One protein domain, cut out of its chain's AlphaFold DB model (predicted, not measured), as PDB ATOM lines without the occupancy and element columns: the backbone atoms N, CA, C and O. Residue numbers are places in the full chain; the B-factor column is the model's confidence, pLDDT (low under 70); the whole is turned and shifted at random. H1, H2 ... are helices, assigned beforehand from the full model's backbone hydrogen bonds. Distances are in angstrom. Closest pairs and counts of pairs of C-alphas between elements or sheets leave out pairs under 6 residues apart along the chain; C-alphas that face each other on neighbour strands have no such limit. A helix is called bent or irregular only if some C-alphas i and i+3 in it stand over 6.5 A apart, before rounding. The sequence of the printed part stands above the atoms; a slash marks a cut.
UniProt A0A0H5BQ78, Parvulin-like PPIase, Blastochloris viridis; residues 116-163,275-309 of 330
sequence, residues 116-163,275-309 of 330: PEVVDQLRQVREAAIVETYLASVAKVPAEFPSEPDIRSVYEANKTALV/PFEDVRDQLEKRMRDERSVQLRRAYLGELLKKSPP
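This is residues 116 to 163 and 275 to 309 of the 330 residues of the protein "Parvulin-like PPIase" of Blastochloris viridis (UniProt A0A0H5BQ78). Two long helices, H1 and H3, meet at a steep angle, the last residues of H1 touching the side of H3 in its second half, while a short helix, H2, crosses the first part of H3. Most of H1, residues 116 to 131, sticks out as a free arm, and so do residues 301 to 309 beyond the meeting of H1 and H3. The printed part has 83 residues, with three named helices in the order H1, H2, H3 and no named strand, and its class is all helix. The whole is only just extended, close to loose, with a radius of gyration of the C-alphas of 18.1 A, and its elongated outline spans 56 by 31 by 23 A.

H1 comprises residues 116 to 138, 32.8 A from first to last C-alpha, and begins with C-alpha 116 at (18.201, -13.543, -33.727). H2 comprises residues 148 to 158, 15.5 A long, with C-alpha 148 at (-25.677, -37.451, -49.726). H3, the longest helix with 31 residues, comprises residues 276 to 306, 43.4 A from first to last C-alpha, and ends with C-alpha 306 at (-14.186, -10.739, -27.528). H3 is irregular, the C-alphas of Asp 278 and Asp 281 being 7.7 A apart, and it has a kink of 28 degrees near residue 283.

H1 touches H3 with residues 135 to 138 alone, and H3 touches H1 with residues 292 to 299 alone. Their closest C-alphas, those of Leu 135 and Arg 296, are 6.3 A apart. H1 and H3 run opposite ways at a steep tilt of 69 degrees, only just short of about perpendicular. H2 and H3 touch, and H3 touches H2 with residues 276 to 284 alone. The closest C-alphas of H2 and H3, those of Ile 151 and Glu 284, are 6.3 A apart, and their lines stand about perpendicular, at 83 degrees. H1 and H2 are apart. In H1 and H2 every O i to N i+4 pair is within hydrogen-bond range, and in H3 25 of 27 are.

The two C-alphas farthest apart, those of Pro 116 and Pro 275, are 56.0 A apart. Without the stretches that stand free, the body has 58 residues and spans 38 by 20 by 15 A. The link from H1 to H2, with 9 residues between them, is short. The link from H2 to H3 is across the cut, where residues 164 to 274 are not printed, and C-alphas 163 and 275 are 9.1 A apart. The mean pLDDT of the printed part is 95.1, and no printed residue is under 70.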
ATOM      1  N   PRO A 116      19.480 -14.252 -33.788       97.19
ATOM      2  CA  PRO A 116      18.201 -13.543 -33.727       97.19
ATOM      3  C   PRO A 116      17.235 -13.947 -34.845       97.19
ATOM      4  O   PRO A 116      16.085 -14.279 -34.577       97.19
ATOM      5  N   GLU A 117      17.728 -14.044 -36.081       95.31
ATOM      6  CA  GLU A 117      16.909 -14.379 -37.247       95.31
ATOM      7  C   GLU A 117      16.349 -15.807 -37.168       95.31
ATOM      8  O   GLU A 117      15.211 -16.060 -37.557       95.31
ATOM      9  N   VAL A 118      17.135 -16.749 -36.640       96.19
ATOM     10  CA  VAL A 118      16.737 -18.157 -36.503       96.19
ATOM     11  C   VAL A 118      15.776 -18.332 -35.333       96.19
ATOM     12  O   VAL A 118      14.785 -19.048 -35.464       96.19
ATOM     13  N   VAL A 119      16.018 -17.650 -34.212       97.38
ATOM     14  CA  VAL A 119      15.105 -17.628 -33.061       97.38
ATOM     15  C   VAL A 119      13.738 -17.090 -33.478       97.38
ATOM     16  O   VAL A 119      12.714 -17.698 -33.155       97.38
ATOM     17  N   ASP A 120      13.709 -15.996 -34.239       96.25
ATOM     18  CA  ASP A 120      12.467 -15.409 -34.734       96.25
ATOM     19  C   ASP A 120      11.730 -16.339 -35.701       96.25
ATOM     20  O   ASP A 120      10.524 -16.546 -35.547       96.25
ATOM     21  N   GLN A 121      12.440 -16.975 -36.636       94.06
ATOM     22  CA  GLN A 121      11.847 -17.970 -37.535       94.06
ATOM     23  C   GLN A 121      11.281 -19.175 -36.772       94.06
ATOM     24  O   GLN A 121      10.154 -19.600 -37.027       94.06
ATOM     25  N   LEU A 122      12.026 -19.719 -35.806       95.31
ATOM     26  CA  LEU A 122      11.575 -20.851 -34.991       95.31
ATOM     27  C   LEU A 122      10.352 -20.492 -34.145       95.31
ATOM     28  O   LEU A 122       9.441 -21.313 -34.007       95.31
ATOM     29  N   ARG A 123      10.307 -19.270 -33.599       96.94
ATOM     30  CA  ARG A 123       9.135 -18.745 -32.894       96.94
ATOM     31  C   ARG A 123       7.922 -18.689 -33.820       96.94
ATOM     32  O   ARG A 123       6.886 -19.236 -33.460       96.94
ATOM     33  N   GLN A 124       8.062 -18.121 -35.018       96.06
ATOM     34  CA  GLN A 124       6.969 -18.029 -35.993       96.06
ATOM     35  C   GLN A 124       6.441 -19.406 -36.409       96.06
ATOM     36  O   GLN A 124       5.232 -19.624 -36.407       96.06
ATOM     37  N   VAL A 125       7.328 -20.359 -36.714       96.75
ATOM     38  CA  VAL A 125       6.935 -21.734 -37.073       96.75
ATOM     39  C   VAL A 125       6.208 -22.415 -35.915       96.75
ATOM     40  O   VAL A 125       5.177 -23.055 -36.123       96.75
ATOM     41  N   ARG A 126       6.709 -22.255 -34.683       97.31
ATOM     42  CA  ARG A 126       6.069 -22.801 -33.481       97.31
ATOM     43  C   ARG A 126       4.678 -22.207 -33.271       97.31
ATOM     44  O   ARG A 126       3.729 -22.960 -33.076       97.31
ATOM     45  N   GLU A 127       4.556 -20.883 -33.296       97.25
ATOM     46  CA  GLU A 127       3.285 -20.182 -33.100       97.25
ATOM     47  C   GLU A 127       2.271 -20.564 -34.183       97.25
ATOM     48  O   GLU A 127       1.141 -20.924 -33.857       97.25
ATOM     49  N   ALA A 128       2.687 -20.594 -35.451       96.69
ATOM     50  CA  ALA A 128       1.837 -21.015 -36.560       96.69
ATOM     51  C   ALA A 128       1.349 -22.462 -36.401       96.69
ATOM     52  O   ALA A 128       0.161 -22.725 -36.572       96.69
ATOM     53  N   ALA A 129       2.228 -23.394 -36.020       96.75
ATOM     54  CA  ALA A 129       1.850 -24.787 -35.795       96.75
ATOM     55  C   ALA A 129       0.861 -24.940 -34.627       96.75
ATOM     56  O   ALA A 129      -0.112 -25.686 -34.736       96.75
ATOM     57  N   ILE A 130       1.073 -24.214 -33.525       97.56
ATOM     58  CA  ILE A 130       0.153 -24.211 -32.378       97.56
ATOM     59  C   ILE A 130      -1.213 -23.668 -32.797       97.56
ATOM     60  O   ILE A 130      -2.232 -24.296 -32.520       97.56
ATOM     61  N   VAL A 131      -1.244 -22.525 -33.486       95.69
ATOM     62  CA  VAL A 131      -2.494 -21.910 -33.947       95.69
ATOM     63  C   VAL A 131      -3.221 -22.830 -34.920       95.69
ATOM     64  O   VAL A 131      -4.408 -23.069 -34.737       95.69
ATOM     65  N   GLU A 132      -2.533 -23.385 -35.915       93.12
ATOM     66  CA  GLU A 132      -3.154 -24.249 -36.921       93.12
ATOM     67  C   GLU A 132      -3.715 -25.533 -36.299       93.12
ATOM     68  O   GLU A 132      -4.875 -25.872 -36.522       93.12
ATOM     69  N   THR A 133      -2.940 -26.220 -35.454       94.50
ATOM     70  CA  THR A 133      -3.400 -27.452 -34.785       94.50
ATOM     71  C   THR A 133      -4.542 -27.186 -33.810       94.50
ATOM     72  O   THR A 133      -5.499 -27.962 -33.747       94.50
ATOM     73  N   TYR A 134      -4.500 -26.063 -33.090       95.38
ATOM     74  CA  TYR A 134      -5.596 -25.640 -32.230       95.38
ATOM     75  C   TYR A 134      -6.852 -25.312 -33.046       95.38
ATOM     76  O   TYR A 134      -7.923 -25.835 -32.738       95.38
ATOM     77  N   LEU A 135      -6.732 -24.520 -34.118       93.50
ATOM     78  CA  LEU A 135      -7.845 -24.183 -35.009       93.50
ATOM     79  C   LEU A 135      -8.460 -25.433 -35.646       93.50
ATOM     80  O   LEU A 135      -9.682 -25.561 -35.641       93.50
ATOM     81  N   ALA A 136      -7.649 -26.389 -36.100       91.31
ATOM     82  CA  ALA A 136      -8.124 -27.678 -36.601       91.31
ATOM     83  C   ALA A 136      -8.887 -28.482 -35.529       91.31
ATOM     84  O   ALA A 136      -9.852 -29.183 -35.837       91.31
ATOM     85  N   SER A 137      -8.493 -28.362 -34.255       92.12
ATOM     86  CA  SER A 137      -9.164 -29.042 -33.141       92.12
ATOM     87  C   SER A 137     -10.527 -28.443 -32.778       92.12
ATOM     88  O   SER A 137     -11.415 -29.187 -32.357       92.12
ATOM     89  N   VAL A 138     -10.709 -27.128 -32.955       89.31
ATOM     90  CA  VAL A 138     -11.963 -26.422 -32.630       89.31
ATOM     91  C   VAL A 138     -12.899 -26.283 -33.833       89.31
ATOM     92  O   VAL A 138     -14.112 -26.220 -33.657       89.31
ATOM     93  N   ALA A 139     -12.369 -26.290 -35.058       88.12
ATOM     94  CA  ALA A 139     -13.122 -26.186 -36.310       88.12
ATOM     95  C   ALA A 139     -13.409 -27.566 -36.934       88.12
ATOM     96  O   ALA A 139     -13.279 -27.755 -38.145       88.12
ATOM     97  N   LYS A 140     -13.791 -28.552 -36.113       90.81
ATOM     98  CA  LYS A 140     -14.071 -29.914 -36.590       90.81
ATOM     99  C   LYS A 140     -15.329 -29.946 -37.450       90.81
ATOM    100  O   LYS A 140     -16.419 -29.601 -36.996       90.81
ATOM    101  N   VAL A 141     -15.174 -30.414 -38.684       93.69
ATOM    102  CA  VAL A 141     -16.302 -30.704 -39.572       93.69
ATOM    103  C   VAL A 141     -17.048 -31.926 -39.022       93.69
ATOM    104  O   VAL A 141     -16.392 -32.944 -38.778       93.69
ATOM    105  N   PRO A 142     -18.380 -31.856 -38.820       94.25
ATOM    106  CA  PRO A 142     -19.180 -33.007 -38.399       94.25
ATOM    107  C   PRO A 142     -18.937 -34.228 -39.289       94.25
ATOM    108  O   PRO A 142     -18.698 -34.082 -40.489       94.25
ATOM    109  N   ALA A 143     -18.966 -35.428 -38.707       92.56
ATOM    110  CA  ALA A 143     -18.661 -36.656 -39.441       92.56
ATOM    111  C   ALA A 143     -19.704 -36.941 -40.530       92.56
ATOM    112  O   ALA A 143     -19.363 -37.459 -41.587       92.56
ATOM    113  N   GLU A 144     -20.943 -36.540 -40.267       93.19
ATOM    114  CA  GLU A 144     -22.122 -36.703 -41.112       93.19
ATOM    115  C   GLU A 144     -22.200 -35.650 -42.230       93.19
ATOM    116  O   GLU A 144     -23.114 -35.696 -43.050       93.19
ATOM    117  N   PHE A 145     -21.282 -34.674 -42.249       95.62
ATOM    118  CA  PHE A 145     -21.253 -33.619 -43.254       95.62
ATOM    119  C   PHE A 145     -20.230 -33.916 -44.368       95.62
ATOM    120  O   PHE A 145     -19.064 -34.199 -44.061       95.62
ATOM    121  N   PRO A 146     -20.591 -33.682 -45.644       97.06
ATOM    122  CA  PRO A 146     -21.936 -33.366 -46.141       97.06
ATOM    123  C   PRO A 146     -22.835 -34.609 -46.212       97.06
ATOM    124  O   PRO A 146     -22.343 -35.729 -46.332       97.06
ATOM    125  N   SER A 147     -24.155 -34.413 -46.183       97.38
ATOM    126  CA  SER A 147     -25.085 -35.513 -46.444       97.38
ATOM    127  C   SER A 147     -25.149 -35.823 -47.945       97.38
ATOM    128  O   SER A 147     -24.914 -34.951 -48.782       97.38
ATOM    129  N   GLU A 148     -25.506 -37.054 -48.318       96.44
ATOM    130  CA  GLU A 148     -25.677 -37.451 -49.726       96.44
ATOM    131  C   GLU A 148     -26.639 -36.513 -50.506       96.44
ATOM    132  O   GLU A 148     -26.307 -36.125 -51.632       96.44
ATOM    133  N   PRO A 149     -27.782 -36.063 -49.935       97.75
ATOM    134  CA  PRO A 149     -28.610 -35.024 -50.553       97.75
ATOM    135  C   PRO A 149     -27.883 -33.694 -50.799       97.75
ATOM    136  O   PRO A 149     -28.094 -33.084 -51.848       97.75
ATOM    137  N   ASP A 150     -27.012 -33.254 -49.885       97.31
ATOM    138  CA  ASP A 150     -26.248 -32.013 -50.061       97.31
ATOM    139  C   ASP A 150     -25.285 -32.135 -51.250       97.31
ATOM    140  O   ASP A 150     -25.217 -31.236 -52.090       97.31
ATOM    141  N   ILE A 151     -24.583 -33.271 -51.363       97.69
ATOM    142  CA  ILE A 151     -23.645 -33.531 -52.469       97.69
ATOM    143  C   ILE A 151     -24.401 -33.532 -53.806       97.69
ATOM    144  O   ILE A 151     -23.963 -32.898 -54.769       97.69
ATOM    145  N   ARG A 152     -25.572 -34.182 -53.869       97.38
ATOM    146  CA  ARG A 152     -26.421 -34.185 -55.074       97.38
ATOM    147  C   ARG A 152     -26.918 -32.790 -55.433       97.38
ATOM    148  O   ARG A 152     -26.888 -32.423 -56.604       97.38
ATOM    149  N   SER A 153     -27.323 -31.995 -54.445       97.50
ATOM    150  CA  SER A 153     -27.738 -30.610 -54.677       97.50
ATOM    151  C   SER A 153     -26.602 -29.770 -55.263       97.50
ATOM    152  O   SER A 153     -26.833 -28.984 -56.182       97.50
ATOM    153  N   VAL A 154     -25.374 -29.933 -54.760       96.31
ATOM    154  CA  VAL A 154     -24.196 -29.231 -55.291       96.31
ATOM    155  C   VAL A 154     -23.866 -29.705 -56.703       96.31
ATOM    156  O   VAL A 154     -23.562 -28.874 -57.558       96.31
ATOM    157  N   TYR A 155     -23.954 -31.007 -56.979       96.62
ATOM    158  CA  TYR A 155     -23.768 -31.541 -58.327       96.62
ATOM    159  C   TYR A 155     -24.767 -30.937 -59.319       96.62
ATOM    160  O   TYR A 155     -24.352 -30.386 -60.336       96.62
ATOM    161  N   GLU A 156     -26.065 -30.968 -59.008       95.56
ATOM    162  CA  GLU A 156     -27.100 -30.434 -59.899       95.56
ATOM    163  C   GLU A 156     -26.946 -28.918 -60.109       95.56
ATOM    164  O   GLU A 156     -27.052 -28.441 -61.239       95.56
ATOM    165  N   ALA A 157     -26.585 -28.164 -59.063       95.56
ATOM    166  CA  ALA A 157     -26.310 -26.729 -59.171       95.56
ATOM    167  C   ALA A 157     -25.082 -26.401 -60.043       95.56
ATOM    168  O   ALA A 157     -25.014 -25.322 -60.629       95.56
ATOM    169  N   ASN A 158     -24.116 -27.321 -60.146       93.81
ATOM    170  CA  ASN A 158     -22.870 -27.139 -60.902       93.81
ATOM    171  C   ASN A 158     -22.811 -27.965 -62.195       93.81
ATOM    172  O   ASN A 158     -21.781 -27.983 -62.869       93.81
ATOM    173  N   LYS A 159     -23.903 -28.630 -62.577       91.31
ATOM    174  CA  LYS A 159     -23.948 -29.579 -63.697       91.31
ATOM    175  C   LYS A 159     -23.536 -28.972 -65.034       91.31
ATOM    176  O   LYS A 159     -22.965 -29.661 -65.867       91.31
ATOM    177  N   THR A 160     -23.790 -27.680 -65.229       90.06
ATOM    178  CA  THR A 160     -23.395 -26.930 -66.432       90.06
ATOM    179  C   THR A 160     -21.893 -26.656 -66.504       90.06
ATOM    180  O   THR A 160     -21.352 -26.543 -67.600       90.06
ATOM    181  N   ALA A 161     -21.216 -26.568 -65.356       89.81
ATOM    182  CA  ALA A 161     -19.763 -26.435 -65.269       89.81
ATOM    183  C   ALA A 161     -19.057 -27.803 -65.272       89.81
ATOM    184  O   ALA A 161     -17.914 -27.910 -65.708       89.81
ATOM    185  N   LEU A 162     -19.740 -28.853 -64.811       91.00
ATOM    186  CA  LEU A 162     -19.261 -30.236 -64.794       91.00
ATOM    187  C   LEU A 162     -19.623 -30.951 -66.100       91.00
ATOM    188  O   LEU A 162     -20.356 -31.936 -66.097       91.00
ATOM    189  N   VAL A 163     -19.119 -30.446 -67.224       92.69
ATOM    190  CA  VAL A 163     -19.388 -30.994 -68.559       92.69
ATOM    191  C   VAL A 163     -18.085 -31.440 -69.204       92.69
ATOM    192  O   VAL A 163     -17.123 -30.676 -69.281       92.69
ATOM    193  N   PRO A 275     -20.739 -37.808 -64.985       94.31
ATOM    194  CA  PRO A 275     -21.585 -38.590 -64.088       94.31
ATOM    195  C   PRO A 275     -21.367 -38.224 -62.616       94.31
ATOM    196  O   PRO A 275     -20.244 -37.962 -62.198       94.31
ATOM    197  N   PHE A 276     -22.443 -38.231 -61.822       95.44
ATOM    198  CA  PHE A 276     -22.373 -37.915 -60.390       95.44
ATOM    199  C   PHE A 276     -21.354 -38.792 -59.652       95.44
ATOM    200  O   PHE A 276     -20.551 -38.271 -58.888       95.44
ATOM    201  N   GLU A 277     -21.352 -40.098 -59.928       95.88
ATOM    202  CA  GLU A 277     -20.460 -41.067 -59.279       95.88
ATOM    203  C   GLU A 277     -18.973 -40.742 -59.506       95.88
ATOM    204  O   GLU A 277     -18.166 -40.892 -58.594       95.88
ATOM    205  N   ASP A 278     -18.619 -40.199 -60.677       94.75
ATOM    206  CA  ASP A 278     -17.232 -39.863 -61.026       94.75
ATOM    207  C   ASP A 278     -16.711 -38.631 -60.267       94.75
ATOM    208  O   ASP A 278     -15.503 -38.443 -60.125       94.75
ATOM    209  N   VAL A 279     -17.613 -37.767 -59.784       96.19
ATOM    210  CA  VAL A 279     -17.267 -36.514 -59.085       96.19
ATOM    211  C   VAL A 279     -17.694 -36.492 -57.622       96.19
ATOM    212  O   VAL A 279     -17.342 -35.550 -56.911       96.19
ATOM    213  N   ARG A 280     -18.429 -37.505 -57.152       96.62
ATOM    214  CA  ARG A 280     -19.018 -37.571 -55.809       96.62
ATOM    215  C   ARG A 280     -17.980 -37.311 -54.718       96.62
ATOM    216  O   ARG A 280     -18.130 -36.364 -53.947       96.62
ATOM    217  N   ASP A 281     -16.908 -38.097 -54.690       96.75
ATOM    218  CA  ASP A 281     -15.887 -38.021 -53.638       96.75
ATOM    219  C   ASP A 281     -15.093 -36.709 -53.698       96.75
ATOM    220  O   ASP A 281     -14.712 -36.136 -52.674       96.75
ATOM    221  N   GLN A 282     -14.882 -36.180 -54.907       95.19
ATOM    222  CA  GLN A 282     -14.244 -34.880 -55.095       95.19
ATOM    223  C   GLN A 282     -15.125 -33.742 -54.558       95.19
ATOM    224  O   GLN A 282     -14.609 -32.818 -53.919       95.19
ATOM    225  N   LEU A 283     -16.438 -33.797 -54.809       96.38
ATOM    226  CA  LEU A 283     -17.406 -32.835 -54.285       96.38
ATOM    227  C   LEU A 283     -17.500 -32.930 -52.762       96.38
ATOM    228  O   LEU A 283     -17.411 -31.900 -52.097       96.38
ATOM    229  N   GLU A 284     -17.586 -34.141 -52.208       97.12
ATOM    230  CA  GLU A 284     -17.592 -34.374 -50.763       97.12
ATOM    231  C   GLU A 284     -16.362 -33.740 -50.104       97.12
ATOM    232  O   GLU A 284     -16.487 -32.912 -49.195       97.12
ATOM    233  N   LYS A 285     -15.164 -34.055 -50.614       96.31
ATOM    234  CA  LYS A 285     -13.911 -33.495 -50.103       96.31
ATOM    235  C   LYS A 285     -13.909 -31.968 -50.169       96.31
ATOM    236  O   LYS A 285     -13.588 -31.323 -49.172       96.31
ATOM    237  N   ARG A 286     -14.291 -31.384 -51.311       96.00
ATOM    238  CA  ARG A 286     -14.361 -29.923 -51.476       96.00
ATOM    239  C   ARG A 286     -15.302 -29.298 -50.446       96.00
ATOM    240  O   ARG A 286     -14.924 -28.327 -49.799       96.00
ATOM    241  N   MET A 287     -16.495 -29.861 -50.266       97.19
ATOM    242  CA  MET A 287     -17.474 -29.352 -49.305       97.19
ATOM    243  C   MET A 287     -16.934 -29.406 -47.874       97.19
ATOM    244  O   MET A 287     -17.122 -28.456 -47.112       97.19
ATOM    245  N   ARG A 288     -16.227 -30.478 -47.493       96.00
ATOM    246  CA  ARG A 288     -15.588 -30.577 -46.169       96.00
ATOM    247  C   ARG A 288     -14.471 -29.554 -45.991       96.00
ATOM    248  O   ARG A 288     -14.413 -28.913 -44.941       96.00
ATOM    249  N   ASP A 289     -13.634 -29.359 -47.008       94.25
ATOM    250  CA  ASP A 289     -12.569 -28.354 -46.993       94.25
ATOM    251  C   ASP A 289     -13.164 -26.940 -46.820       94.25
ATOM    252  O   ASP A 289     -12.752 -26.181 -45.938       94.25
ATOM    253  N   GLU A 290     -14.211 -26.607 -47.581       95.69
ATOM    254  CA  GLU A 290     -14.938 -25.338 -47.466       95.69
ATOM    255  C   GLU A 290     -15.584 -25.166 -46.086       95.69
ATOM    256  O   GLU A 290     -15.483 -24.097 -45.473       95.69
ATOM    257  N   ARG A 291     -16.209 -26.222 -45.553       96.12
ATOM    258  CA  ARG A 291     -16.829 -26.198 -44.227       96.12
ATOM    259  C   ARG A 291     -15.804 -25.976 -43.121       96.12
ATOM    260  O   ARG A 291     -16.069 -25.192 -42.210       96.12
ATOM    261  N   SER A 292     -14.636 -26.607 -43.212       93.94
ATOM    262  CA  SER A 292     -13.521 -26.392 -42.283       93.94
ATOM    263  C   SER A 292     -13.083 -24.922 -42.275       93.94
ATOM    264  O   SER A 292     -13.011 -24.287 -41.219       93.94
ATOM    265  N   VAL A 293     -12.907 -24.325 -43.461       94.81
ATOM    266  CA  VAL A 293     -12.554 -22.902 -43.598       94.81
ATOM    267  C   VAL A 293     -13.630 -21.990 -42.996       94.81
ATOM    268  O   VAL A 293     -13.293 -21.028 -42.300       94.81
ATOM    269  N   GLN A 294     -14.913 -22.292 -43.216       95.62
ATOM    270  CA  GLN A 294     -16.029 -21.533 -42.639       95.62
ATOM    271  C   GLN A 294     -16.033 -21.589 -41.107       95.62
ATOM    272  O   GLN A 294     -16.134 -20.545 -40.462       95.62
ATOM    273  N   LEU A 295     -15.890 -22.783 -40.525       96.12
ATOM    274  CA  LEU A 295     -15.848 -22.974 -39.072       96.12
ATOM    275  C   LEU A 295     -14.654 -22.238 -38.454       96.12
ATOM    276  O   LEU A 295     -14.813 -21.529 -37.459       96.12
ATOM    277  N   ARG A 296     -13.479 -22.323 -39.090       95.31
ATOM    278  CA  ARG A 296     -12.275 -21.599 -38.666       95.31
ATOM    279  C   ARG A 296     -12.493 -20.088 -38.680       95.31
ATOM    280  O   ARG A 296     -12.167 -19.407 -37.710       95.31
ATOM    281  N   ARG A 297     -13.081 -19.556 -39.756       95.25
ATOM    282  CA  ARG A 297     -13.392 -18.124 -39.877       95.25
ATOM    283  C   ARG A 297     -14.401 -17.673 -38.824       95.25
ATOM    284  O   ARG A 297     -14.209 -16.611 -38.237       95.25
ATOM    285  N   ALA A 298     -15.445 -18.462 -38.575       95.62
ATOM    286  CA  ALA A 298     -16.440 -18.160 -37.550       95.62
ATOM    287  C   ALA A 298     -15.797 -18.099 -36.157       95.62
ATOM    288  O   ALA A 298     -15.990 -17.123 -35.438       95.62
ATOM    289  N   TYR A 299     -14.960 -19.083 -35.818       95.50
ATOM    290  CA  TYR A 299     -14.248 -19.120 -34.544       95.50
ATOM    291  C   TYR A 299     -13.322 -17.907 -34.347       95.50
ATOM    292  O   TYR A 299     -13.369 -17.253 -33.306       95.50
ATOM    293  N   LEU A 300     -12.523 -17.552 -35.362       95.19
ATOM    294  CA  LEU A 300     -11.681 -16.349 -35.322       95.19
ATOM    295  C   LEU A 300     -12.515 -15.069 -35.191       95.19
ATOM    296  O   LEU A 300     -12.142 -14.168 -34.445       95.19
ATOM    297  N   GLY A 301     -13.661 -14.998 -35.872       95.94
ATOM    298  CA  GLY A 301     -14.603 -13.888 -35.739       95.94
ATOM    299  C   GLY A 301     -15.090 -13.711 -34.299       95.94
ATOM    300  O   GLY A 301     -15.114 -12.592 -33.797       95.94
ATOM    301  N   GLU A 302     -15.412 -14.803 -33.606       95.50
ATOM    302  CA  GLU A 302     -15.795 -14.758 -32.190       95.50
ATOM    303  C   GLU A 302     -14.637 -14.336 -31.273       95.50
ATOM    304  O   GLU A 302     -14.859 -13.598 -30.313       95.50
ATOM    305  N   LEU A 303     -13.395 -14.734 -31.572       95.38
ATOM    306  CA  LEU A 303     -12.221 -14.246 -30.838       95.38
ATOM    307  C   LEU A 303     -12.022 -12.736 -31.010       95.38
ATOM    308  O   LEU A 303     -11.815 -12.033 -30.024       95.38
ATOM    309  N   LEU A 304     -12.141 -12.230 -32.239       95.88
ATOM    310  CA  LEU A 304     -12.000 -10.802 -32.533       95.88
ATOM    311  C   LEU A 304     -13.138  -9.963 -31.938       95.88
ATOM    312  O   LEU A 304     -12.919  -8.813 -31.581       95.88
ATOM    313  N   LYS A 305     -14.346 -10.518 -31.785       96.00
ATOM    314  CA  LYS A 305     -15.434  -9.836 -31.062       96.00
ATOM    315  C   LYS A 305     -15.138  -9.704 -29.568       96.00
ATOM    316  O   LYS A 305     -15.443  -8.670 -28.984       96.00
ATOM    317  N   LYS A 306     -14.566 -10.744 -28.952       95.50
ATOM    318  CA  LYS A 306     -14.186 -10.739 -27.528       95.50
ATOM    319  C   LYS A 306     -13.008  -9.808 -27.252       95.50
ATOM    320  O   LYS A 306     -12.989  -9.156 -26.214       95.50
ATOM    321  N   SER A 307     -12.071  -9.739 -28.193       94.81
ATOM    322  CA  SER A 307     -10.882  -8.894 -28.118       94.81
ATOM    323  C   SER A 307     -10.713  -8.111 -29.426       94.81
ATOM    324  O   SER A 307      -9.944  -8.539 -30.292       94.81
ATOM    325  N   PRO A 308     -11.431  -6.983 -29.595       92.81
ATOM    326  CA  PRO A 308     -11.326  -6.165 -30.796       92.81
ATOM    327  C   PRO A 308      -9.894  -5.660 -31.001       92.81
ATOM    328  O   PRO A 308      -9.294  -5.137 -30.057       92.81
ATOM    329  N   PRO A 309      -9.324  -5.793 -32.210       93.06
ATOM    330  CA  PRO A 309      -7.990  -5.285 -32.480       93.06
ATOM    331  C   PRO A 309      -8.006  -3.752 -32.518       93.06
ATOM    332  O   PRO A 309      -8.880  -3.146 -33.136       93.06
TER     333      PRO A 309